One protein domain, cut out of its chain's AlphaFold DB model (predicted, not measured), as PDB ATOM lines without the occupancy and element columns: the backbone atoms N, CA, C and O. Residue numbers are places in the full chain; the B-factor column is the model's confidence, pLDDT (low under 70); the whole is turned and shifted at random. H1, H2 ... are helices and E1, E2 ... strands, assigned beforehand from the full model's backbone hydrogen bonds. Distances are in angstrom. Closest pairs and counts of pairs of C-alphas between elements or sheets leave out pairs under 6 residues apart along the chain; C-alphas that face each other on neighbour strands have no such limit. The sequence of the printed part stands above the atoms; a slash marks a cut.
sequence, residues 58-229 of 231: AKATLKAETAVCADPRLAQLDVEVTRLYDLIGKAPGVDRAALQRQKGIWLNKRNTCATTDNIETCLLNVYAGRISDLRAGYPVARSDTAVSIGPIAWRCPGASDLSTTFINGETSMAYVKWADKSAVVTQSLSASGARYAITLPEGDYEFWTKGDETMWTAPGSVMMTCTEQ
ATOM      1  N   ALA A  58     -29.984  35.309  22.137       96.50
ATOM      2  CA  ALA A  58     -30.515  34.508  23.246       96.50
ATOM      3  C   ALA A  58     -31.557  35.272  24.093       96.50
ATOM      4  O   ALA A  58     -32.217  34.677  24.945       96.50
ATOM      5  N   LYS A  59     -31.715  36.584  23.862       96.75
ATOM      6  CA  LYS A  59     -32.728  37.455  24.484       96.75
ATOM      7  C   LYS A  59     -33.812  37.924  23.501       96.75
ATOM      8  O   LYS A  59     -34.696  38.683  23.899       96.75
ATOM      9  N   ALA A  60     -33.765  37.489  22.239       96.31
ATOM     10  CA  ALA A  60     -34.765  37.822  21.230       96.31
ATOM     11  C   ALA A  60     -36.133  37.230  21.613       96.31
ATOM     12  O   ALA A  60     -36.260  36.022  21.809       96.31
ATOM     13  N   THR A  61     -37.162  38.074  21.716       96.25
ATOM     14  CA  THR A  61     -38.523  37.646  22.121       96.25
ATOM     15  C   THR A  61     -39.595  38.044  21.114       96.25
ATOM     16  O   THR A  61     -40.669  37.443  21.083       96.25
ATOM     17  N   LEU A  62     -39.317  39.024  20.251       97.69
ATOM     18  CA  LEU A  62     -40.214  39.422  19.175       97.69
ATOM     19  C   LEU A  62     -39.925  38.594  17.918       97.69
ATOM     20  O   LEU A  62     -38.769  38.436  17.535       97.69
ATOM     21  N   LYS A  63     -40.967  38.151  17.197       98.00
ATOM     22  CA  LYS A  63     -40.817  37.393  15.931       98.00
ATOM     23  C   LYS A  63     -39.875  38.073  14.924       98.00
ATOM     24  O   LYS A  63     -39.136  37.392  14.223       98.00
ATOM     25  N   ALA A  64     -39.895  39.407  14.867       98.12
ATOM     26  CA  ALA A  64     -39.003  40.198  14.020       98.12
ATOM     27  C   ALA A  64     -37.521  40.063  14.420       98.12
ATOM     28  O   ALA A  64     -36.655  40.048  13.556       98.12
ATOM     29  N   GLU A  65     -37.222  39.929  15.711       98.19
ATOM     30  CA  GLU A  65     -35.861  39.736  16.227       98.19
ATOM     31  C   GLU A  65     -35.388  38.305  15.989       98.19
ATOM     32  O   GLU A  65     -34.267  38.103  15.537       98.19
ATOM     33  N   THR A  66     -36.265  37.317  16.196       97.94
ATOM     34  CA  THR A  66     -35.989  35.917  15.844       97.94
ATOM     35  C   THR A  66     -35.683  35.761  14.351       97.94
ATOM     36  O   THR A  66     -34.751  35.046  14.002       97.94
ATOM     37  N   ALA A  67     -36.408  36.466  13.472       97.94
ATOM     38  CA  ALA A  67     -36.130  36.483  12.035       97.94
ATOM     39  C   ALA A  67     -34.778  37.147  11.704       97.94
ATOM     40  O   ALA A  67     -33.999  36.590  10.937       97.94
ATOM     41  N   VAL A  68     -34.453  38.285  12.332       98.06
ATOM     42  CA  VAL A  68     -33.142  38.952  12.171       98.06
ATOM     43  C   VAL A  68     -31.981  38.072  12.655       98.06
ATOM     44  O   VAL A  68     -30.912  38.097  12.059       98.06
ATOM     45  N   CYS A  69     -32.190  37.253  13.688       97.25
ATOM     46  CA  CYS A  69     -31.217  36.267  14.168       97.25
ATOM     47  C   CYS A  69     -31.099  35.003  13.297       97.25
ATOM     48  O   CYS A  69     -30.158  34.235  13.487       97.25
ATOM     49  N   ALA A  70     -32.043  34.760  12.384       96.31
ATOM     50  CA  ALA A  70     -32.064  33.583  11.513       96.31
ATOM     51  C   ALA A  70     -31.528  33.854  10.094       96.31
ATOM     52  O   ALA A  70     -31.212  32.907   9.379       96.31
ATOM     53  N   ASP A  71     -31.414  35.124   9.690       96.06
ATOM     54  CA  ASP A  71     -30.978  35.532   8.352       96.06
ATOM     55  C   ASP A  71     -29.753  36.470   8.413       96.06
ATOM     56  O   ASP A  71     -29.888  37.623   8.841       96.06
ATOM     57  N   PRO A  72     -28.574  36.039   7.921       95.50
ATOM     58  CA  PRO A  72     -27.371  36.871   7.854       95.50
ATOM     59  C   PRO A  72     -27.568  38.206   7.119       95.50
ATOM     60  O   PRO A  72     -26.935  39.198   7.484       95.50
ATOM     61  N   ARG A  73     -28.476  38.285   6.131       96.25
ATOM     62  CA  ARG A  73     -28.796  39.537   5.416       96.25
ATOM     63  C   ARG A  73     -29.456  40.548   6.349       96.25
ATOM     64  O   ARG A  73     -29.096  41.725   6.348       96.25
ATOM     65  N   LEU A  74     -30.406  40.092   7.165       98.19
ATOM     66  CA  LEU A  74     -31.082  40.927   8.156       98.19
ATOM     67  C   LEU A  74     -30.134  41.324   9.292       98.19
ATOM     68  O   LEU A  74     -30.140  42.482   9.706       98.19
ATOM     69  N   ALA A  75     -29.275  40.411   9.743       98.00
ATOM     70  CA  ALA A  75     -28.251  40.703  10.739       98.00
ATOM     71  C   ALA A  75     -27.230  41.754  10.254       98.00
ATOM     72  O   ALA A  75     -26.947  42.715  10.970       98.00
ATOM     73  N   GLN A  76     -26.744  41.633   9.012       97.31
ATOM     74  CA  GLN A  76     -25.868  42.608   8.349       97.31
ATOM     75  C   GLN A  76     -26.511  44.006   8.302       97.31
ATOM     76  O   GLN A  76     -25.864  45.008   8.613       97.31
ATOM     77  N   LEU A  77     -27.799  44.081   7.952       98.62
ATOM     78  CA  LEU A  77     -28.545  45.340   7.931       98.62
ATOM     79  C   LEU A  77     -28.789  45.916   9.340       98.62
ATOM     80  O   LEU A  77     -28.794  47.137   9.503       98.62
ATOM     81  N   ASP A  78     -28.972  45.073  10.358       98.69
ATOM     82  CA  ASP A  78     -29.153  45.500  11.752       98.69
ATOM     83  C   ASP A  78     -27.881  46.104  12.352       98.69
ATOM     84  O   ASP A  78     -27.928  47.183  12.956       98.69
ATOM     85  N   VAL A  79     -26.732  45.473  12.088       98.19
ATOM     86  CA  VAL A  79     -25.410  46.023  12.406       98.19
ATOM     87  C   VAL A  79     -25.220  47.388  11.743       98.19
ATOM     88  O   VAL A  79     -24.817  48.333  12.423       98.19
ATOM     89  N   GLU A  80     -25.563  47.537  10.459       98.56
ATOM     90  CA  GLU A  80     -25.390  48.812   9.752       98.56
ATOM     91  C   GLU A  80     -26.332  49.914  10.258       98.56
ATOM     92  O   GLU A  80     -25.894  51.046  10.480       98.56
ATOM     93  N   VAL A  81     -27.608  49.607  10.523       98.75
ATOM     94  CA  VAL A  81     -28.534  50.586  11.117       98.75
ATOM     95  C   VAL A  81     -28.026  51.050  12.485       98.75
ATOM     96  O   VAL A  81     -28.006  52.255  12.750       98.75
ATOM     97  N   THR A  82     -27.563  50.139  13.350       98.62
ATOM     98  CA  THR A  82     -26.982  50.524  14.646       98.62
ATOM     99  C   THR A  82     -25.680  51.320  14.482       98.62
ATOM    100  O   THR A  82     -25.544  52.357  15.137       98.62
ATOM    101  N   ARG A  83     -24.775  50.943  13.565       98.38
ATOM    102  CA  ARG A  83     -23.541  51.698  13.280       98.38
ATOM    103  C   ARG A  83     -23.836  53.129  12.822       98.38
ATOM    104  O   ARG A  83     -23.204  54.062  13.316       98.38
ATOM    105  N   LEU A  84     -24.811  53.321  11.929       98.75
ATOM    106  CA  LEU A  84     -25.206  54.651  11.460       98.75
ATOM    107  C   LEU A  84     -25.824  55.500  12.579       98.75
ATOM    108  O   LEU A  84     -25.469  56.671  12.708       98.75
ATOM    109  N   TYR A  85     -26.679  54.930  13.439       98.69
ATOM    110  CA  TYR A  85     -27.181  55.638  14.627       98.69
ATOM    111  C   TYR A  85     -26.045  56.101  15.552       98.69
ATOM    112  O   TYR A  85     -26.073  57.235  16.039       98.69
ATOM    113  N   ASP A  86     -25.034  55.261  15.767       98.38
ATOM    114  CA  ASP A  86     -23.882  55.573  16.613       98.38
ATOM    115  C   ASP A  86     -22.929  56.597  15.985       98.38
ATOM    116  O   ASP A  86     -22.357  57.416  16.705       98.38
ATOM    117  N   LEU A  87     -22.755  56.571  14.661       98.44
ATOM    118  CA  LEU A  87     -22.007  57.575  13.902       98.44
ATOM    119  C   LEU A  87     -22.691  58.947  13.999       98.44
ATOM    120  O   LEU A  87     -22.070  59.933  14.394       98.44
ATOM    121  N   ILE A  88     -23.994  58.995  13.710       98.62
ATOM    122  CA  ILE A  88     -24.801  60.219  13.755       98.62
ATOM    123  C   ILE A  88     -24.870  60.770  15.187       98.62
ATOM    124  O   ILE A  88     -24.704  61.969  15.396       98.62
ATOM    125  N   GLY A  89     -25.026  59.910  16.198       98.38
ATOM    126  CA  GLY A  89     -25.061  60.304  17.611       98.38
ATOM    127  C   GLY A  89     -23.748  60.884  18.162       98.38
ATOM    128  O   GLY A  89     -23.754  61.449  19.259       98.38
ATOM    129  N   LYS A  90     -22.634  60.762  17.427       98.00
ATOM    130  CA  LYS A  90     -21.322  61.353  17.753       98.00
ATOM    131  C   LYS A  90     -21.056  62.672  17.012       98.00
ATOM    132  O   LYS A  90     -20.106  63.365  17.365       98.00
ATOM    133  N   ALA A  91     -21.864  63.031  16.012       97.44
ATOM    134  CA  ALA A  91     -21.641  64.226  15.203       97.44
ATOM    135  C   ALA A  91     -22.049  65.528  15.934       97.44
ATOM    136  O   ALA A  91     -23.049  65.538  16.662       97.44
ATOM    137  N   PRO A  92     -21.323  66.648  15.732       96.44
ATOM    138  CA  PRO A  92     -21.696  67.949  16.286       96.44
ATOM    139  C   PRO A  92     -23.097  68.406  15.853       96.44
ATOM    140  O   PRO A  92     -23.519  68.172  14.722       96.44
ATOM    141  N   GLY A  93     -23.815  69.093  16.748       95.19
ATOM    142  CA  GLY A  93     -25.114  69.718  16.456       95.19
ATOM    143  C   GLY A  93     -26.326  68.778  16.376       95.19
ATOM    144  O   GLY A  93     -27.447  69.258  16.227       95.19
ATOM    145  N   VAL A  94     -26.150  67.458  16.497       97.19
ATOM    146  CA  VAL A  94     -27.260  66.490  16.443       97.19
ATOM    147  C   VAL A  94     -28.051  66.463  17.759       97.19
ATOM    148  O   VAL A  94     -27.491  66.168  18.817       97.19
ATOM    149  N   ASP A  95     -29.378  66.658  17.701       97.50
ATOM    150  CA  ASP A  95     -30.276  66.313  18.818       97.50
ATOM    151  C   ASP A  95     -30.305  64.785  19.001       97.50
ATOM    152  O   ASP A  95     -31.063  64.048  18.362       97.50
ATOM    153  N   ARG A  96     -29.462  64.308  19.922       97.62
ATOM    154  CA  ARG A  96     -29.366  62.897  20.309       97.62
ATOM    155  C   ARG A  96     -30.668  62.370  20.920       97.62
ATOM    156  O   ARG A  96     -30.947  61.183  20.778       97.62
ATOM    157  N   ALA A  97     -31.484  63.211  21.557       97.94
ATOM    158  CA  ALA A  97     -32.774  62.796  22.098       97.94
ATOM    159  C   ALA A  97     -33.809  62.603  20.975       97.94
ATOM    160  O   ALA A  97     -34.525  61.601  20.985       97.94
ATOM    161  N   ALA A  98     -33.861  63.484  19.968       97.69
ATOM    162  CA  ALA A  98     -34.655  63.246  18.754       97.69
ATOM    163  C   ALA A  98     -34.202  61.987  18.014       97.69
ATOM    164  O   ALA A  98     -35.048  61.183  17.624       97.69
ATOM    165  N   LEU A  99     -32.891  61.779  17.865       98.31
ATOM    166  CA  LEU A  99     -32.342  60.601  17.195       98.31
ATOM    167  C   LEU A  99     -32.792  59.291  17.869       98.31
ATOM    168  O   LEU A  99     -33.220  58.363  17.181       98.31
ATOM    169  N   GLN A 100     -32.776  59.225  19.205       98.06
ATOM    170  CA  GLN A 100     -33.260  58.047  19.937       98.06
ATOM    171  C   GLN A 100     -34.792  57.904  19.895       98.06
ATOM    172  O   GLN A 100     -35.284  56.787  19.738       98.06
ATOM    173  N   ARG A 101     -35.563  59.007  19.918       98.38
ATOM    174  CA  ARG A 101     -37.019  58.958  19.651       98.38
ATOM    175  C   ARG A 101     -37.308  58.370  18.263       98.38
ATOM    176  O   ARG A 101     -38.165  57.499  18.140       98.38
ATOM    177  N   GLN A 102     -36.554  58.768  17.233       97.94
ATOM    178  CA  GLN A 102     -36.657  58.170  15.898       97.94
ATOM    179  C   GLN A 102     -36.266  56.682  15.884       97.94
ATOM    180  O   GLN A 102     -36.924  55.911  15.190       97.94
ATOM    181  N   LYS A 103     -35.232  56.255  16.634       98.38
ATOM    182  CA  LYS A 103     -34.862  54.827  16.749       98.38
ATOM    183  C   LYS A 103     -36.004  53.999  17.343       98.38
ATOM    184  O   LYS A 103     -36.349  52.975  16.765       98.38
ATOM    185  N   GLY A 104     -36.653  54.477  18.407       98.31
ATOM    186  CA  GLY A 104     -37.833  53.822  18.989       98.31
ATOM    187  C   GLY A 104     -39.022  53.726  18.021       98.31
ATOM    188  O   GLY A 104     -39.604  52.656  17.861       98.31
ATOM    189  N   ILE A 105     -39.351  54.816  17.316       98.38
ATOM    190  CA  ILE A 105     -40.444  54.831  16.324       98.38
ATOM    191  C   ILE A 105     -40.162  53.858  15.167       98.38
ATOM    192  O   ILE A 105     -41.047  53.104  14.762       98.38
ATOM    193  N   TRP A 106     -38.930  53.830  14.648       98.56
ATOM    194  CA  TRP A 106     -38.553  52.896  13.586       98.56
ATOM    195  C   TRP A 106     -38.521  51.434  14.066       98.56
ATOM    196  O   TRP A 106     -38.982  50.558  13.335       98.56
ATOM    197  N   LEU A 107     -38.075  51.153  15.296       98.56
ATOM    198  CA  LEU A 107     -38.131  49.803  15.874       98.56
ATOM    199  C   LEU A 107     -39.570  49.265  15.941       98.56
ATOM    200  O   LEU A 107     -39.800  48.098  15.632       98.56
ATOM    201  N   ASN A 108     -40.556  50.116  16.237       98.38
ATOM    202  CA  ASN A 108     -41.966  49.722  16.158       98.38
ATOM    203  C   ASN A 108     -42.380  49.353  14.718       98.38
ATOM    204  O   ASN A 108     -43.033  48.329  14.525       98.38
ATOM    205  N   LYS A 109     -41.932  50.111  13.702       98.12
ATOM    206  CA  LYS A 109     -42.155  49.785  12.275       98.12
ATOM    207  C   LYS A 109     -41.478  48.470  11.858       98.12
ATOM    208  O   LYS A 109     -42.075  47.686  11.124       98.12
ATOM    209  N   ARG A 110     -40.262  48.185  12.346       98.56
ATOM    210  CA  ARG A 110     -39.604  46.874  12.173       98.56
ATOM    211  C   ARG A 110     -40.480  45.762  12.748       98.56
ATOM    212  O   ARG A 110     -40.741  44.764  12.085       98.56
ATOM    213  N   ASN A 111     -40.966  45.950  13.973       98.38
ATOM    214  CA  ASN A 111     -41.739  44.937  14.683       98.38
ATOM    215  C   ASN A 111     -43.095  44.644  14.008       98.38
ATOM    216  O   ASN A 111     -43.543  43.501  14.057       98.38
ATOM    217  N   THR A 112     -43.710  45.607  13.303       98.31
ATOM    218  CA  THR A 112     -44.943  45.357  12.526       98.31
ATOM    219  C   THR A 112     -44.774  44.394  11.344       98.31
ATOM    220  O   THR A 112     -45.761  43.802  10.925       98.31
ATOM    221  N   CYS A 113     -43.555  44.111  10.861       98.31
ATOM    222  CA  CYS A 113     -43.350  43.037   9.872       98.31
ATOM    223  C   CYS A 113     -43.744  41.642  10.395       98.31
ATOM    224  O   CYS A 113     -43.994  40.728   9.617       98.31
ATOM    225  N   ALA A 114     -43.874  41.463  11.715       96.75
ATOM    226  CA  ALA A 114     -44.388  40.231  12.308       96.75
ATOM    227  C   ALA A 114     -45.884  39.954  12.023       96.75
ATOM    228  O   ALA A 114     -46.380  38.900  12.432       96.75
ATOM    229  N   THR A 115     -46.595  40.876  11.357       96.88
ATOM    230  CA  THR A 115     -48.001  40.727  10.937       96.88
ATOM    231  C   THR A 115     -48.185  40.687   9.414       96.88
ATOM    232  O   THR A 115     -49.313  40.824   8.949       96.88
ATOM    233  N   THR A 116     -47.109  40.549   8.630       96.00
ATOM    234  CA  THR A 116     -47.165  40.426   7.159       96.00
ATOM    235  C   THR A 116     -46.877  38.996   6.713       96.00
ATOM    236  O   THR A 116     -46.021  38.344   7.313       96.00
ATOM    237  N   ASP A 117     -47.501  38.549   5.621       94.00
ATOM    238  CA  ASP A 117     -47.351  37.182   5.089       94.00
ATOM    239  C   ASP A 117     -45.894  36.819   4.749       94.00
ATOM    240  O   ASP A 117     -45.471  35.683   4.951       94.00
ATOM    241  N   ASN A 118     -45.101  37.800   4.300       94.38
ATOM    242  CA  ASN A 118     -43.661  37.663   4.087       94.38
ATOM    243  C   ASN A 118     -42.874  38.617   5.006       94.38
ATOM    244  O   ASN A 118     -42.504  39.737   4.637       94.38
ATOM    245  N   ILE A 119     -42.620  38.143   6.231       97.19
ATOM    246  CA  ILE A 119     -41.833  38.845   7.256       97.19
ATOM    247  C   ILE A 119     -40.413  39.198   6.778       97.19
ATOM    248  O   ILE A 119     -39.923  40.275   7.109       97.19
ATOM    249  N   GLU A 120     -39.766  38.342   5.981       96.31
ATOM    250  CA  GLU A 120     -38.396  38.548   5.491       96.31
ATOM    251  C   GLU A 120     -38.326  39.745   4.536       96.31
ATOM    252  O   GLU A 120     -37.600  40.706   4.792       96.31
ATOM    253  N   THR A 121     -39.135  39.740   3.473       95.94
ATOM    254  CA  THR A 121     -39.175  40.826   2.480       95.94
ATOM    255  C   THR A 121     -39.620  42.151   3.107       95.94
ATOM    256  O   THR A 121     -39.102  43.210   2.733       95.94
ATOM    257  N   CYS A 122     -40.512  42.113   4.105       97.81
ATOM    258  CA  CYS A 122     -40.856  43.289   4.901       97.81
ATOM    259  C   CYS A 122     -39.651  43.809   5.701       97.81
ATOM    260  O   CYS A 122     -39.326  44.996   5.615       97.81
ATOM    261  N   LEU A 123     -38.947  42.942   6.442       98.56
ATOM    262  CA  LEU A 123     -37.794  43.343   7.250       98.56
ATOM    263  C   LEU A 123     -36.644  43.868   6.384       98.56
ATOM    264  O   LEU A 123     -36.128  44.941   6.694       98.56
ATOM    265  N   LEU A 124     -36.309  43.204   5.271       98.25
ATOM    266  CA  LEU A 124     -35.302  43.670   4.306       98.25
ATOM    267  C   LEU A 124     -35.590  45.117   3.867       98.25
ATOM    268  O   LEU A 124     -34.722  45.984   3.978       98.25
ATOM    269  N   ASN A 125     -36.829  45.411   3.455       98.19
ATOM    270  CA  ASN A 125     -37.240  46.761   3.055       98.19
ATOM    271  C   ASN A 125     -37.230  47.770   4.221       98.19
ATOM    272  O   ASN A 125     -36.790  48.907   4.041       98.19
ATOM    273  N   VAL A 126     -37.703  47.395   5.415       98.69
ATOM    274  CA  VAL A 126     -37.782  48.308   6.575       98.69
ATOM    275  C   VAL A 126     -36.405  48.629   7.164       98.69
ATOM    276  O   VAL A 126     -36.199  49.748   7.642       98.69
ATOM    277  N   TYR A 127     -35.459  47.693   7.102       98.81
ATOM    278  CA  TYR A 127     -34.067  47.920   7.475       98.81
ATOM    279  C   TYR A 127     -33.315  48.726   6.406       98.81
ATOM    280  O   TYR A 127     -32.791  49.798   6.709       98.81
ATOM    281  N   ALA A 128     -33.291  48.268   5.151       98.75
ATOM    282  CA  ALA A 128     -32.509  48.917   4.097       98.75
ATOM    283  C   ALA A 128     -33.050  50.316   3.738       98.75
ATOM    284  O   ALA A 128     -32.276  51.257   3.543       98.75
ATOM    285  N   GLY A 129     -34.373  50.505   3.796       98.75
ATOM    286  CA  GLY A 129     -34.995  51.825   3.719       98.75
ATOM    287  C   GLY A 129     -34.579  52.753   4.865       98.75
ATOM    288  O   GLY A 129     -34.403  53.948   4.642       98.75
ATOM    289  N   ARG A 130     -34.316  52.232   6.073       98.81
ATOM    290  CA  ARG A 130     -33.821  53.064   7.183       98.81
ATOM    291  C   ARG A 130     -32.353  53.450   7.032       98.81
ATOM    292  O   ARG A 130     -31.988  54.551   7.434       98.81
ATOM    293  N   ILE A 131     -31.531  52.595   6.426       98.88
ATOM    294  CA  ILE A 131     -30.162  52.949   6.018       98.88
ATOM    295  C   ILE A 131     -30.230  54.118   5.022       98.88
ATOM    296  O   ILE A 131     -29.593  55.147   5.245       98.88
ATOM    297  N   SER A 132     -31.086  54.016   3.999       98.75
ATOM    298  CA  SER A 132     -31.364  55.102   3.047       98.75
ATOM    299  C   SER A 132     -31.823  56.397   3.745       98.75
ATOM    300  O   SER A 132     -31.240  57.454   3.502       98.75
ATOM    301  N   ASP A 133     -32.803  56.334   4.657       98.56
ATOM    302  CA  ASP A 133     -33.289  57.492   5.431       98.56
ATOM    303  C   ASP A 133     -32.177  58.169   6.252       98.56
ATOM    304  O   ASP A 133     -32.065  59.396   6.267       98.56
ATOM    305  N   LEU A 134     -31.367  57.382   6.973       98.69
ATOM    306  CA  LEU A 134     -30.309  57.897   7.848       98.69
ATOM    307  C   LEU A 134     -29.212  58.593   7.033       98.69
ATOM    308  O   LEU A 134     -28.756  59.673   7.409       98.69
ATOM    309  N   ARG A 135     -28.835  58.025   5.885       98.44
ATOM    310  CA  ARG A 135     -27.878  58.645   4.961       98.44
ATOM    311  C   ARG A 135     -28.449  59.891   4.287       98.44
ATOM    312  O   ARG A 135     -27.753  60.899   4.178       98.44
ATOM    313  N   ALA A 136     -29.722  59.876   3.891       97.56
ATOM    314  CA  ALA A 136     -30.388  61.050   3.331       97.56
ATOM    315  C   ALA A 136     -30.474  62.205   4.348       97.56
ATOM    316  O   ALA A 136     -30.143  63.347   4.011       97.56
ATOM    317  N   GLY A 137     -30.870  61.908   5.590       97.19
ATOM    318  CA  GLY A 137     -31.120  62.904   6.635       97.19
ATOM    319  C   GLY A 137     -29.872  63.516   7.279       97.19
ATOM    320  O   GLY A 137     -29.940  64.651   7.745       97.19
ATOM    321  N   TYR A 138     -28.735  62.811   7.303       97.75
ATOM    322  CA  TYR A 138     -27.559  63.232   8.074       97.75
ATOM    323  C   TYR A 138     -26.280  63.263   7.213       97.75
ATOM    324  O   TYR A 138     -25.821  62.207   6.774       97.75
ATOM    325  N   PRO A 139     -25.641  64.436   6.996       96.75
ATOM    326  CA  PRO A 139     -24.444  64.555   6.154       96.75
ATOM    327  C   PRO A 139     -23.295  63.617   6.547       96.75
ATOM    328  O   PRO A 139     -22.690  63.002   5.677       96.75
ATOM    329  N   VAL A 140     -23.061  63.419   7.851       97.56
ATOM    330  CA  VAL A 140     -22.039  62.486   8.363       97.56
ATOM    331  C   VAL A 140     -22.263  61.036   7.903       97.56
ATOM    332  O   VAL A 140     -21.300  60.324   7.653       97.56
ATOM    333  N   ALA A 141     -23.521  60.613   7.740       97.94
ATOM    334  CA  ALA A 141     -23.868  59.291   7.227       97.94
ATOM    335  C   ALA A 141     -23.854  59.246   5.691       97.94
ATOM    336  O   ALA A 141     -23.472  58.232   5.122       97.94
ATOM    337  N   ARG A 142     -24.209  60.343   5.004       97.25
ATOM    338  CA  ARG A 142     -24.076  60.459   3.538       97.25
ATOM    339  C   ARG A 142     -22.622  60.300   3.082       97.25
ATOM    340  O   ARG A 142     -22.383  59.615   2.093       97.25
ATOM    341  N   SER A 143     -21.688  60.923   3.802       96.50
ATOM    342  CA  SER A 143     -20.251  60.944   3.486       96.50
ATOM    343  C   SER A 143     -19.469  59.721   3.979       96.50
ATOM    344  O   SER A 143     -18.314  59.555   3.598       96.50
ATOM    345  N   ASP A 144     -20.062  58.864   4.813       96.62
ATOM    346  CA  ASP A 144     -19.459  57.597   5.234       96.62
ATOM    347  C   ASP A 144     -19.561  56.554   4.113       96.62
ATOM    348  O   ASP A 144     -20.654  56.273   3.624       96.62
ATOM    349  N   THR A 145     -18.437  55.964   3.708       93.38
ATOM    350  CA  THR A 145     -18.368  54.975   2.615       93.38
ATOM    351  C   THR A 145     -18.012  53.569   3.111       93.38
ATOM    352  O   THR A 145     -17.393  52.803   2.376       93.38
ATOM    353  N   ALA A 146     -18.306  53.241   4.375       92.94
ATOM    354  CA  ALA A 146     -17.765  52.039   5.014       92.94
ATOM    355  C   ALA A 146     -18.527  50.753   4.643       92.94
ATOM    356  O   ALA A 146     -17.930  49.801   4.148       92.94
ATOM    357  N   VAL A 147     -19.839  50.720   4.898       96.12
ATOM    358  CA  VAL A 147     -20.692  49.532   4.693       96.12
ATOM    359  C   VAL A 147     -21.792  49.836   3.682       96.12
ATOM    360  O   VAL A 147     -21.965  49.093   2.719       96.12
ATOM    361  N   SER A 148     -22.500  50.953   3.851       98.25
ATOM    362  CA  SER A 148     -23.461  51.460   2.871       98.25
ATOM    363  C   SER A 148     -22.906  52.626   2.042       98.25
ATOM    364  O   SER A 148     -21.959  53.299   2.452       98.25
ATOM    365  N   ILE A 149     -23.502  52.876   0.871       97.56
ATOM    366  CA  ILE A 149     -23.200  54.012  -0.021       97.56
ATOM    367  C   ILE A 149     -24.511  54.547  -0.621       97.56
ATOM    368  O   ILE A 149     -25.380  53.767  -1.010       97.56
ATOM    369  N   GLY A 150     -24.651  55.875  -0.713       95.56
ATOM    370  CA  GLY A 150     -25.821  56.555  -1.292       95.56
ATOM    371  C   GLY A 150     -26.632  57.388  -0.277       95.56
ATOM    372  O   GLY A 150     -26.065  57.816   0.733       95.56
ATOM    373  N   PRO A 151     -27.934  57.642  -0.519       97.69
ATOM    374  CA  PRO A 151     -28.669  57.262  -1.723       97.69
ATOM    375  C   PRO A 151     -28.131  58.019  -2.943       97.69
ATOM    376  O   PRO A 151     -28.066  59.248  -2.926       97.69
ATOM    377  N   ILE A 152     -27.739  57.290  -3.986       97.25
ATOM    378  CA  ILE A 152     -27.411  57.866  -5.296       97.25
ATOM    379  C   ILE A 152     -28.732  58.141  -6.017       97.25
ATOM    380  O   ILE A 152     -29.617  57.287  -5.984       97.25
ATOM    381  N   ALA A 153     -28.889  59.318  -6.623       97.75
ATOM    382  CA  ALA A 153     -30.093  59.709  -7.356       97.75
ATOM    383  C   ALA A 153     -29.902  59.498  -8.864       97.75
ATOM    384  O   ALA A 153     -28.822  59.762  -9.389       97.75
ATOM    385  N   TRP A 154     -30.946  59.046  -9.561       97.88
ATOM    386  CA  TRP A 154     -30.877  58.692 -10.979       97.88
ATOM    387  C   TRP A 154     -32.059  59.290 -11.750       97.88
ATOM    388  O   TRP A 154     -33.222  59.073 -11.397       97.88
ATOM    389  N   ARG A 155     -31.760  60.028 -12.828       97.88
ATOM    390  CA  ARG A 155     -32.748  60.604 -13.744       97.88
ATOM    391  C   ARG A 155     -33.273  59.518 -14.676       97.88
ATOM    392  O   ARG A 155     -32.500  58.948 -15.437       97.88
ATOM    393  N   CYS A 156     -34.582  59.298 -14.679       96.81
ATOM    394  CA  CYS A 156     -35.245  58.259 -15.463       96.81
ATOM    395  C   CYS A 156     -36.197  58.856 -16.522       96.81
ATOM    396  O   CYS A 156     -37.318  59.268 -16.196       96.81
ATOM    397  N   PRO A 157     -35.795  58.951 -17.804       95.81
ATOM    398  CA  PRO A 157     -36.663  59.436 -18.876       95.81
ATOM    399  C   PRO A 157     -37.945  58.596 -19.008       95.81
ATOM    400  O   PRO A 157     -37.895  57.371 -19.029       95.81
ATOM    401  N   GLY A 158     -39.105  59.254 -19.090       92.62
ATOM    402  CA  GLY A 158     -40.412  58.589 -19.222       92.62
ATOM    403  C   GLY A 158     -40.963  57.916 -17.954       92.62
ATOM    404  O   GLY A 158     -42.097  57.448 -17.982       92.62
ATOM    405  N   ALA A 159     -40.215  57.902 -16.848       93.19
ATOM    406  CA  ALA A 159     -40.603  57.268 -15.588       93.19
ATOM    407  C   ALA A 159     -40.374  58.201 -14.382       93.19
ATOM    408  O   ALA A 159     -39.932  59.345 -14.525       93.19
ATOM    409  N   SER A 160     -40.686  57.718 -13.176       94.25
ATOM    410  CA  SER A 160     -40.245  58.360 -11.934       94.25
ATOM    411  C   SER A 160     -38.736  58.206 -11.765       94.25
ATOM    412  O   SER A 160     -38.206  57.118 -11.984       94.25
ATOM    413  N   ASP A 161     -38.066  59.267 -11.315       96.50
ATOM    414  CA  ASP A 161     -36.681  59.177 -10.846       96.50
ATOM    415  C   ASP A 161     -36.580  58.202  -9.668       96.50
ATOM    416  O   ASP A 161     -37.507  58.077  -8.852       96.50
ATOM    417  N   LEU A 162     -35.445  57.507  -9.595       97.00
ATOM    418  CA  LEU A 162     -35.163  56.512  -8.567       97.00
ATOM    419  C   LEU A 162     -33.934  56.907  -7.748       97.00
ATOM    420  O   LEU A 162     -33.063  57.645  -8.211       97.00
ATOM    421  N   SER A 163     -33.851  56.396  -6.524       98.19
ATOM    422  CA  SER A 163     -32.638  56.457  -5.719       98.19
ATOM    423  C   SER A 163     -32.224  55.080  -5.219       98.19
ATOM    424  O   SER A 163     -33.064  54.242  -4.885       98.19
ATOM    425  N   THR A 164     -30.912  54.851  -5.174       98.50
ATOM    426  CA  THR A 164     -30.323  53.562  -4.802       98.50
ATOM    427  C   THR A 164     -29.362  53.733  -3.637       98.50
ATOM    428  O   THR A 164     -28.427  54.530  -3.708       98.50
ATOM    429  N   THR A 165     -29.570  52.966  -2.567       98.69
ATOM    430  CA  THR A 165     -28.588  52.793  -1.488       98.69
ATOM    431  C   THR A 165     -27.994  51.397  -1.592       98.69
ATOM    432  O   THR A 165     -28.715  50.409  -1.459       98.69
ATOM    433  N   PHE A 166     -26.689  51.311  -1.819       98.44
ATOM    434  CA  PHE A 166     -25.955  50.050  -1.797       98.44
ATOM    435  C   PHE A 166     -25.589  49.703  -0.352       98.44
ATOM    436  O   PHE A 166     -25.251  50.595   0.428       98.44
ATOM    437  N   ILE A 167     -25.649  48.420   0.004       98.38
ATOM    438  CA  ILE A 167     -25.183  47.879   1.283       98.38
ATOM    439  C   ILE A 167     -24.254  46.705   0.976       98.38
ATOM    440  O   ILE A 167     -24.698  45.676   0.468       98.38
ATOM    441  N   ASN A 168     -22.974  46.862   1.286       96.25
ATOM    442  CA  ASN A 168     -21.946  45.851   1.068       96.25
ATOM    443  C   ASN A 168     -21.883  44.875   2.253       96.25
ATOM    444  O   ASN A 168     -22.155  45.250   3.395       96.25
ATOM    445  N   GLY A 169     -21.494  43.630   1.988       91.56
ATOM    446  CA  GLY A 169     -21.308  42.593   3.005       91.56
ATOM    447  C   GLY A 169     -21.273  41.192   2.397       91.56
ATOM    448  O   GLY A 169     -20.989  41.054   1.208       91.56
ATOM    449  N   GLU A 170     -21.574  40.167   3.201       88.62
ATOM    450  CA  GLU A 170     -21.612  38.760   2.761       88.62
ATOM    451  C   GLU A 170     -22.621  38.567   1.623       88.62
ATOM    452  O   GLU A 170     -22.302  37.991   0.586       88.62
ATOM    453  N   THR A 171     -23.815  39.145   1.778       91.56
ATOM    454  CA  THR A 171     -24.716  39.412   0.656       91.56
ATOM    455  C   THR A 171     -24.720  40.910   0.405       91.56
ATOM    456  O   THR A 171     -25.320  41.677   1.162       91.56
ATOM    457  N   SER A 172     -24.063  41.346  -0.666       96.69
ATOM    458  CA  SER A 172     -24.194  42.735  -1.109       96.69
ATOM    459  C   SER A 172     -25.589  42.967  -1.696       96.69
ATOM    460  O   SER A 172     -26.114  42.144  -2.447       96.69
ATOM    461  N   MET A 173     -26.204  44.088  -1.333       98.25
ATOM    462  CA  MET A 173     -27.591  44.433  -1.645       98.25
ATOM    463  C   MET A 173     -27.684  45.842  -2.227       98.25
ATOM    464  O   MET A 173     -26.867  46.708  -1.912       98.25
ATOM    465  N   ALA A 174     -28.725  46.094  -3.017       98.44
ATOM    466  CA  ALA A 174     -29.142  47.442  -3.378       98.44
ATOM    467  C   ALA A 174     -30.610  47.652  -2.976       98.44
ATOM    468  O   ALA A 174     -31.496  46.894  -3.374       98.44
ATOM    469  N   TYR A 175     -30.859  48.682  -2.168       98.69
ATOM    470  CA  TYR A 175     -32.194  49.203  -1.891       98.69
ATOM    471  C   TYR A 175     -32.531  50.236  -2.957       98.69
ATOM    472  O   TYR A 175     -31.918  51.305  -2.986       98.69
ATOM    473  N   VAL A 176     -33.485  49.910  -3.825       98.44
ATOM    474  CA  VAL A 176     -33.952  50.783  -4.906       98.44
ATOM    475  C   VAL A 176     -35.300  51.366  -4.504       98.44
ATOM    476  O   VAL A 176     -36.218  50.628  -4.143       98.44
ATOM    477  N   LYS A 177     -35.433  52.690  -4.570       98.12
ATOM    478  CA  LYS A 177     -36.659  53.434  -4.265       98.12
ATOM    479  C   LYS A 177     -37.089  54.261  -5.472       98.12
ATOM    480  O   LYS A 177     -36.294  55.029  -5.996       98.12
ATOM    481  N   TRP A 178     -38.356  54.159  -5.871       96.25
ATOM    482  CA  TRP A 178     -38.947  54.943  -6.960       96.25
ATOM    483  C   TRP A 178     -40.393  55.300  -6.595       96.25
ATOM    484  O   TRP A 178     -41.144  54.450  -6.117       96.25
ATOM    485  N   ALA A 179     -40.773  56.569  -6.766       93.50
ATOM    486  CA  ALA A 179     -42.043  57.108  -6.263       93.50
ATOM    487  C   ALA A 179     -42.304  56.730  -4.777       93.50
ATOM    488  O   ALA A 179     -41.465  56.961  -3.897       93.50
ATOM    489  N   ASP A 180     -43.463  56.145  -4.476       93.50
ATOM    490  CA  ASP A 180     -43.848  55.619  -3.164       93.50
ATOM    491  C   ASP A 180     -43.229  54.240  -2.851       93.50
ATOM    492  O   ASP A 180     -43.049  53.907  -1.678       93.50
ATOM    493  N   LYS A 181     -42.822  53.481  -3.874       94.75
ATOM    494  CA  LYS A 181     -42.378  52.078  -3.792       94.75
ATOM    495  C   LYS A 181     -40.892  51.917  -3.459       94.75
ATOM    496  O   LYS A 181     -40.096  52.852  -3.584       94.75
ATOM    497  N   SER A 182     -40.517  50.705  -3.055       96.88
ATOM    498  CA  SER A 182     -39.126  50.254  -2.971       96.88
ATOM    499  C   SER A 182     -38.995  48.737  -3.103       96.88
ATOM    500  O   SER A 182     -39.974  48.016  -2.932       96.88
ATOM    501  N   ALA A 183     -37.774  48.270  -3.362       97.25
ATOM    502  CA  ALA A 183     -37.388  46.864  -3.340       97.25
ATOM    503  C   ALA A 183     -35.943  46.713  -2.831       97.25
ATOM    504  O   ALA A 183     -35.147  47.654  -2.900       97.25
ATOM    505  N   VAL A 184     -35.598  45.515  -2.353       98.31
ATOM    506  CA  VAL A 184     -34.216  45.112  -2.049       98.31
ATOM    507  C   VAL A 184     -33.838  43.982  -2.996       98.31
ATOM    508  O   VAL A 184     -34.471  42.931  -2.985       98.31
ATOM    509  N   VAL A 185     -32.804  44.207  -3.802       98.25
ATOM    510  CA  VAL A 185     -32.230  43.230  -4.739       98.25
ATOM    511  C   VAL A 185     -30.853  42.781  -4.237       98.25
ATOM    512  O   VAL A 185     -30.093  43.590  -3.697       98.25
ATOM    513  N   THR A 186     -30.511  41.502  -4.407       97.69
ATOM    514  CA  THR A 186     -29.218  40.933  -3.985       97.69
ATOM    515  C   THR A 186     -28.252  40.846  -5.165       97.69
ATOM    516  O   THR A 186     -28.670  40.715  -6.315       97.69
ATOM    517  N   GLN A 187     -26.948  40.965  -4.906       96.69
ATOM    518  CA  GLN A 187     -25.928  40.947  -5.958       96.69
ATOM    519  C   GLN A 187     -25.918  39.603  -6.702       96.69
ATOM    520  O   GLN A 187     -26.013  38.534  -6.104       96.69
ATOM    521  N   SER A 188     -25.768  39.669  -8.023       95.12
ATOM    522  CA  SER A 188     -25.748  38.520  -8.924       95.12
ATOM    523  C   SER A 188     -24.538  38.582  -9.861       95.12
ATOM    524  O   SER A 188     -23.955  39.646 -10.086       95.12
ATOM    525  N   LEU A 189     -24.145  37.437 -10.423       93.56
ATOM    526  CA  LEU A 189     -23.022  37.366 -11.359       93.56
ATOM    527  C   LEU A 189     -23.318  38.173 -12.634       93.56
ATOM    528  O   LEU A 189     -24.422  38.139 -13.177       93.56
ATOM    529  N   SER A 190     -22.307  38.891 -13.123       94.31
ATOM    530  CA  SER A 190     -22.351  39.643 -14.380       94.31
ATOM    531  C   SER A 190     -20.939  39.807 -14.952       94.31
ATOM    532  O   SER A 190     -19.954  39.730 -14.221       94.31
ATOM    533  N   ALA A 191     -20.832  40.011 -16.267       87.94
ATOM    534  CA  ALA A 191     -19.543  40.146 -16.957       87.94
ATOM    535  C   ALA A 191     -18.982  41.585 -16.967       87.94
ATOM    536  O   ALA A 191     -17.840  41.804 -17.366       87.94
ATOM    537  N   SER A 192     -19.784  42.589 -16.591       92.00
ATOM    538  CA  SER A 192     -19.398  44.006 -16.582       92.00
ATOM    539  C   SER A 192     -20.382  44.813 -15.730       92.00
ATOM    540  O   SER A 192     -21.585  44.590 -15.834       92.00
ATOM    541  N   GLY A 193     -19.901  45.775 -14.939       94.38
ATOM    542  CA  GLY A 193     -20.745  46.521 -13.994       94.38
ATOM    543  C   GLY A 193     -21.140  45.687 -12.768       94.38
ATOM    544  O   GLY A 193     -20.483  44.696 -12.457       94.38
ATOM    545  N   ALA A 194     -22.204  46.093 -12.077       96.56
ATOM    546  CA  ALA A 194     -22.754  45.379 -10.928       96.56
ATOM    547  C   ALA A 194     -24.257  45.129 -11.121       96.56
ATOM    548  O   ALA A 194     -25.059  46.067 -11.127       96.56
ATOM    549  N   ARG A 195     -24.623  43.855 -11.297       97.81
ATOM    550  CA  ARG A 195     -26.008  43.380 -11.407       97.81
ATOM    551  C   ARG A 195     -26.529  42.930 -10.044       97.81
ATOM    552  O   ARG A 195     -25.846  42.208  -9.320       97.81
ATOM    553  N   TYR A 196     -27.760  43.306  -9.737       98.19
ATOM    554  CA  TYR A 196     -28.522  42.879  -8.574       98.19
ATOM    555  C   TYR A 196     -29.909  42.433  -9.045       98.19
ATOM    556  O   TYR A 196     -30.499  43.084  -9.906       98.19
ATOM    557  N   ALA A 197     -30.444  41.341  -8.504       97.50
ATOM    558  CA  ALA A 197     -31.761  40.835  -8.883       97.50
ATOM    559  C   ALA A 197     -32.473  40.151  -7.708       97.50
ATOM    560  O   ALA A 197     -31.831  39.752  -6.739       97.50
ATOM    561  N   ILE A 198     -33.797  40.006  -7.800       95.94
ATOM    562  CA  ILE A 198     -34.579  39.094  -6.954       95.94
ATOM    563  C   ILE A 198     -35.869  38.687  -7.675       95.94
ATOM    564  O   ILE A 198     -36.506  39.517  -8.322       95.94
ATOM    565  N   THR A 199     -36.262  37.421  -7.537       94.50
ATOM    566  CA  THR A 199     -37.587  36.923  -7.931       94.50
ATOM    567  C   THR A 199     -38.470  36.890  -6.690       94.50
ATOM    568  O   THR A 199     -38.126  36.231  -5.707       94.50
ATOM    569  N   LEU A 200     -39.600  37.593  -6.724       90.88
ATOM    570  CA  LEU A 200     -40.614  37.604  -5.667       90.88
ATOM    571  C   LEU A 200     -41.963  37.103  -6.230       90.88
ATOM    572  O   LEU A 200     -42.098  36.986  -7.450       90.88
ATOM    573  N   PRO A 201     -42.972  36.776  -5.395       90.50
ATOM    574  CA  PRO A 201     -44.275  36.294  -5.874       90.50
ATOM    575  C   PRO A 201     -44.989  37.246  -6.849       90.50
ATOM    576  O   PRO A 201     -45.757  36.797  -7.698       90.50
ATOM    577  N   GLU A 202     -44.729  38.549  -6.748       90.31
ATOM    578  CA  GLU A 202     -45.196  39.587  -7.670       90.31
ATOM    579  C   GLU A 202     -44.438  39.639  -9.012       90.31
ATOM    580  O   GLU A 202     -44.952  40.226  -9.965       90.31
ATOM    581  N   GLY A 203     -43.250  39.029  -9.107       93.69
ATOM    582  CA  GLY A 203     -42.417  38.943 -10.311       93.69
ATOM    583  C   GLY A 203     -40.930  39.237 -10.072       93.69
ATOM    584  O   GLY A 203     -40.461  39.344  -8.937       93.69
ATOM    585  N   ASP A 204     -40.188  39.390 -11.169       95.44
ATOM    586  CA  ASP A 204     -38.749  39.671 -11.156       95.44
ATOM    587  C   ASP A 204     -38.417  41.167 -11.042       95.44
ATOM    588  O   ASP A 204     -39.008  42.019 -11.714       95.44
ATOM    589  N   TYR A 205     -37.394  41.465 -10.242       97.50
ATOM    590  CA  TYR A 205     -36.718  42.757 -10.171       97.50
ATOM    591  C   TYR A 205     -35.264  42.615 -10.627       97.50
ATOM    592  O   TYR A 205     -34.566  41.690 -10.203       97.50
ATOM    593  N   GLU A 206     -34.772  43.575 -11.410       97.81
ATOM    594  CA  GLU A 206     -33.361  43.662 -11.799       97.81
ATOM    595  C   GLU A 206     -32.865  45.112 -11.789       97.81
ATOM    596  O   GLU A 206     -33.480  46.001 -12.372       97.81
ATOM    597  N   PHE A 207     -31.718  45.336 -11.151       98.19
ATOM    598  CA  PHE A 207     -30.975  46.591 -11.148       98.19
ATOM    599  C   PHE A 207     -29.547  46.314 -11.621       98.19
ATOM    600  O   PHE A 207     -28.830  45.533 -10.994       98.19
ATOM    601  N   TRP A 208     -29.103  46.948 -12.704       97.62
ATOM    602  CA  TRP A 208     -27.753  46.750 -13.237       97.62
ATOM    603  C   TRP A 208     -27.091  48.091 -13.543       97.62
ATOM    604  O   TRP A 208     -27.448  48.763 -14.507       97.62
ATOM    605  N   THR A 209     -26.104  48.460 -12.723       97.12
ATOM    606  CA  THR A 209     -25.347  49.711 -12.861       97.12
ATOM    607  C   THR A 209     -23.975  49.497 -13.496       97.12
ATOM    608  O   THR A 209     -23.318  48.468 -13.284       97.12
ATOM    609  N   LYS A 210     -23.530  50.482 -14.282       95.56
ATOM    610  CA  LYS A 210     -22.203  50.544 -14.891       95.56
ATOM    611  C   LYS A 210     -21.817  52.005 -15.137       95.56
ATOM    612  O   LYS A 210     -22.352  52.643 -16.035       95.56
ATOM    613  N   GLY A 211     -20.844  52.508 -14.378       93.62
ATOM    614  CA  GLY A 211     -20.486  53.929 -14.425       93.62
ATOM    615  C   GLY A 211     -21.627  54.792 -13.886       93.62
ATOM    616  O   GLY A 211     -22.226  54.447 -12.874       93.62
ATOM    617  N   ASP A 212     -21.933  55.881 -14.584       95.88
ATOM    618  CA  ASP A 212     -23.043  56.796 -14.305       95.88
ATOM    619  C   ASP A 212     -24.366  56.396 -14.994       95.88
ATOM    620  O   ASP A 212     -25.313  57.181 -15.021       95.88
ATOM    621  N   GLU A 213     -24.477  55.160 -15.495       96.69
ATOM    622  CA  GLU A 213     -25.727  54.571 -15.994       96.69
ATOM    623  C   GLU A 213     -26.231  53.426 -15.101       96.69
ATOM    624  O   GLU A 213     -25.461  52.666 -14.497       96.69
ATOM    625  N   THR A 214     -27.553  53.256 -15.059       97.75
ATOM    626  CA  THR A 214     -28.196  52.051 -14.533       97.75
ATOM    627  C   THR A 214     -29.412  51.645 -15.355       97.75
ATOM    628  O   THR A 214     -30.215  52.480 -15.764       97.75
ATOM    629  N   MET A 215     -29.575  50.342 -15.560       97.38
ATOM    630  CA  MET A 215     -30.818  49.734 -16.027       97.38
ATOM    631  C   MET A 215     -31.641  49.288 -14.816       97.38
ATOM    632  O   MET A 215     -31.088  48.796 -13.829       97.38
ATOM    633  N   TRP A 216     -32.956  49.475 -14.889       97.44
ATOM    634  CA  TRP A 216     -33.916  49.076 -13.865       97.44
ATOM    635  C   TRP A 216     -35.120  48.377 -14.500       97.44
ATOM    636  O   TRP A 216     -35.713  48.881 -15.455       97.44
ATOM    637  N   THR A 217     -35.489  47.234 -13.932       96.81
ATOM    638  CA  THR A 217     -36.674  46.445 -14.274       96.81
ATOM    639  C   THR A 217     -37.409  46.106 -12.984       96.81
ATOM    640  O   THR A 217     -36.804  45.642 -12.018       96.81
ATOM    641  N   ALA A 218     -38.723  46.312 -12.984       95.12
ATOM    642  CA  ALA A 218     -39.625  45.930 -11.903       95.12
ATOM    643  C   ALA A 218     -40.828  45.161 -12.481       95.12
ATOM    644  O   ALA A 218     -41.153  45.354 -13.659       95.12
ATOM    645  N   PRO A 219     -41.541  44.347 -11.681       93.69
ATOM    646  CA  PRO A 219     -42.672  43.565 -12.160       93.69
ATOM    647  C   PRO A 219     -43.736  44.414 -12.864       93.69
ATOM    648  O   PRO A 219     -44.072  45.521 -12.433       93.69
ATOM    649  N   GLY A 220     -44.243  43.901 -13.987       89.31
ATOM    650  CA  GLY A 220     -45.225  44.591 -14.832       89.31
ATOM    651  C   GLY A 220     -44.716  45.858 -15.538       89.31
ATOM    652  O   GLY A 220     -45.519  46.556 -16.152       89.31
ATOM    653  N   SER A 221     -43.417  46.168 -15.463       87.88
ATOM    654  CA  SER A 221     -42.800  47.351 -16.080       87.88
ATOM    655  C   SER A 221     -41.841  46.953 -17.205       87.88
ATOM    656  O   SER A 221     -41.233  45.885 -17.168       87.88
ATOM    657  N   VAL A 222     -41.669  47.823 -18.202       89.62
ATOM    658  CA  VAL A 222     -40.574  47.686 -19.177       89.62
ATOM    659  C   VAL A 222     -39.239  48.068 -18.533       89.62
ATOM    660  O   VAL A 222     -39.206  48.922 -17.646       89.62
ATOM    661  N   MET A 223     -38.141  47.465 -18.997       94.50
ATOM    662  CA  MET A 223     -36.793  47.884 -18.603       94.50
ATOM    663  C   MET A 223     -36.569  49.353 -18.987       94.50
ATOM    664  O   MET A 223     -36.846  49.759 -20.117       94.50
ATOM    665  N   MET A 224     -36.038  50.131 -18.052       95.81
ATOM    666  CA  MET A 224     -35.777  51.562 -18.191       95.81
ATOM    667  C   MET A 224     -34.319  51.877 -17.843       95.81
ATOM    668  O   MET A 224     -33.786  51.366 -16.860       95.81
ATOM    669  N   THR A 225     -33.678  52.728 -18.647       97.62
ATOM    670  CA  THR A 225     -32.317  53.225 -18.394       97.62
ATOM    671  C   THR A 225     -32.386  54.588 -17.714       97.62
ATOM    672  O   THR A 225     -33.128  55.465 -18.157       97.62
ATOM    673  N   CYS A 226     -31.598  54.774 -16.658       97.94
ATOM    674  CA  CYS A 226     -31.482  56.019 -15.907       97.94
ATOM    675  C   CYS A 226     -30.011  56.439 -15.767       97.94
ATOM    676  O   CYS A 226     -29.121  55.589 -15.734       97.94
ATOM    677  N   THR A 227     -29.758  57.743 -15.644       98.12
ATOM    678  CA  THR A 227     -28.409  58.324 -15.510       98.12
ATOM    679  C   THR A 227     -28.207  58.994 -14.153       98.12
ATOM    680  O   THR A 227     -29.144  59.562 -13.593       98.12
ATOM    681  N   GLU A 228     -26.998  58.937 -13.598       97.38
ATOM    682  CA  GLU A 228     -26.683  59.494 -12.277       97.38
ATOM    683  C   GLU A 228     -26.850  61.026 -12.238       97.38
ATOM    684  O   GLU A 228     -26.260  61.770 -13.027       97.38
ATOM    685  N   GLN A 229     -27.617  61.514 -11.262       94.94
ATOM    686  CA  GLN A 229     -27.719  62.932 -10.924       94.94
ATOM    687  C   GLN A 229     -26.565  63.318  -9.990       94.94
ATOM    688  O   GLN A 229     -26.672  63.235  -8.764       94.94
TER     689      GLN A 229
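What this domain is: This is residues 58 to 229 of the 231 residues of the protein "MliC domain-containing protein" of Asticcacaulis benevestitus DSM 16100 = ATCC BAA-896 (UniProt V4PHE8). An eight-stranded closed barrel has a layer of helices packed on the outside of one side of its wall. H4 lies across strands E1 to E4, H2 and H3 join it in an up-and-down bundle of three, H1 crosses one end of that bundle, and short H5 sits near its other end. The printed part has 172 residues, with five named helices, H1 to H5, followed by eight named strands, E1 to E8, antiparallel round the ring; the class is mixed, helices and strands. The whole is compact, with a radius of gyration of the C-alphas of 16.2 A and spans of 43 by 39 by 28 A.

Where its parts are: Start at C-alpha 148, at (-23.461, 51.460, 2.871), where E1, residues 148 to 155, begins and runs 21.1 A. Then read E2, 162 to 167; E3, 173 to 178; E4, 181 to 188, 22.1 A; E5, 194 to 200, 20.2 A; E6, 203 to 210, 23.8 A; E7, 213 to 217; and E8, 224 to 228, which ends at C-alpha 228, at (-26.683, 59.494, -12.277). Go back for the helices: H1, 63 to 70, begins at (-40.817, 37.393, 15.931); H2, 72 to 88, is 24.2 A long; H3, 96 to 115, 30.4 A; H4, 119 to 137, 26.3 A; H5 is 139 to 142.

How they stand to each other: E1 to E8 form a meander, each strand the antiparallel neighbour of the one before. Look between E1 and E2 for N 152 and O 164, 2.9 A apart, and between E4 and E5 for N 188 and O 195, 2.9 A. E8 and E1 close the barrel, with N 155 and O 227 at 2.8 A. H4 lies outside the barrel at a height of 8.7 A over the sheet, across the strands, at 81 degrees to E1 on the local plane; the closest C-alphas of H4 and E2 are those of Ser 132 and Thr 165, 5.8 A apart, and the closest of H4 and E3 are those of Ala 128 and Tyr 175, 6.0 A apart. H4 touches H2 at a shallow tilt of 23 degrees, the same way, closest at the C-alphas of Val 81 and Ile 131, 5.9 A. H3 and H4 are a helical hairpin, closest at the C-alphas of Cys 113 and Ile 119, 5.2 A. H3 is apart from the strands. H1 touches H3, about perpendicular at 90 degrees, closest at the C-alphas of Ala 64 and Asn 111, 5.5 A. H5 touches H2, with the C-alphas of Leu 84 and Ala 141 at 6.4 A. Every O i to N i+4 pair is within hydrogen-bond range in H1, H2 and H4, and 13 of 16 in H3; H5 is too short for one.

The domain as a whole: The farthest C-alphas, of Ala 58 and Gly 158, are 49.8 A apart. The printed part has no cut, and no link is long. The mean pLDDT of the printed part is 96.7, and no printed residue is under 70.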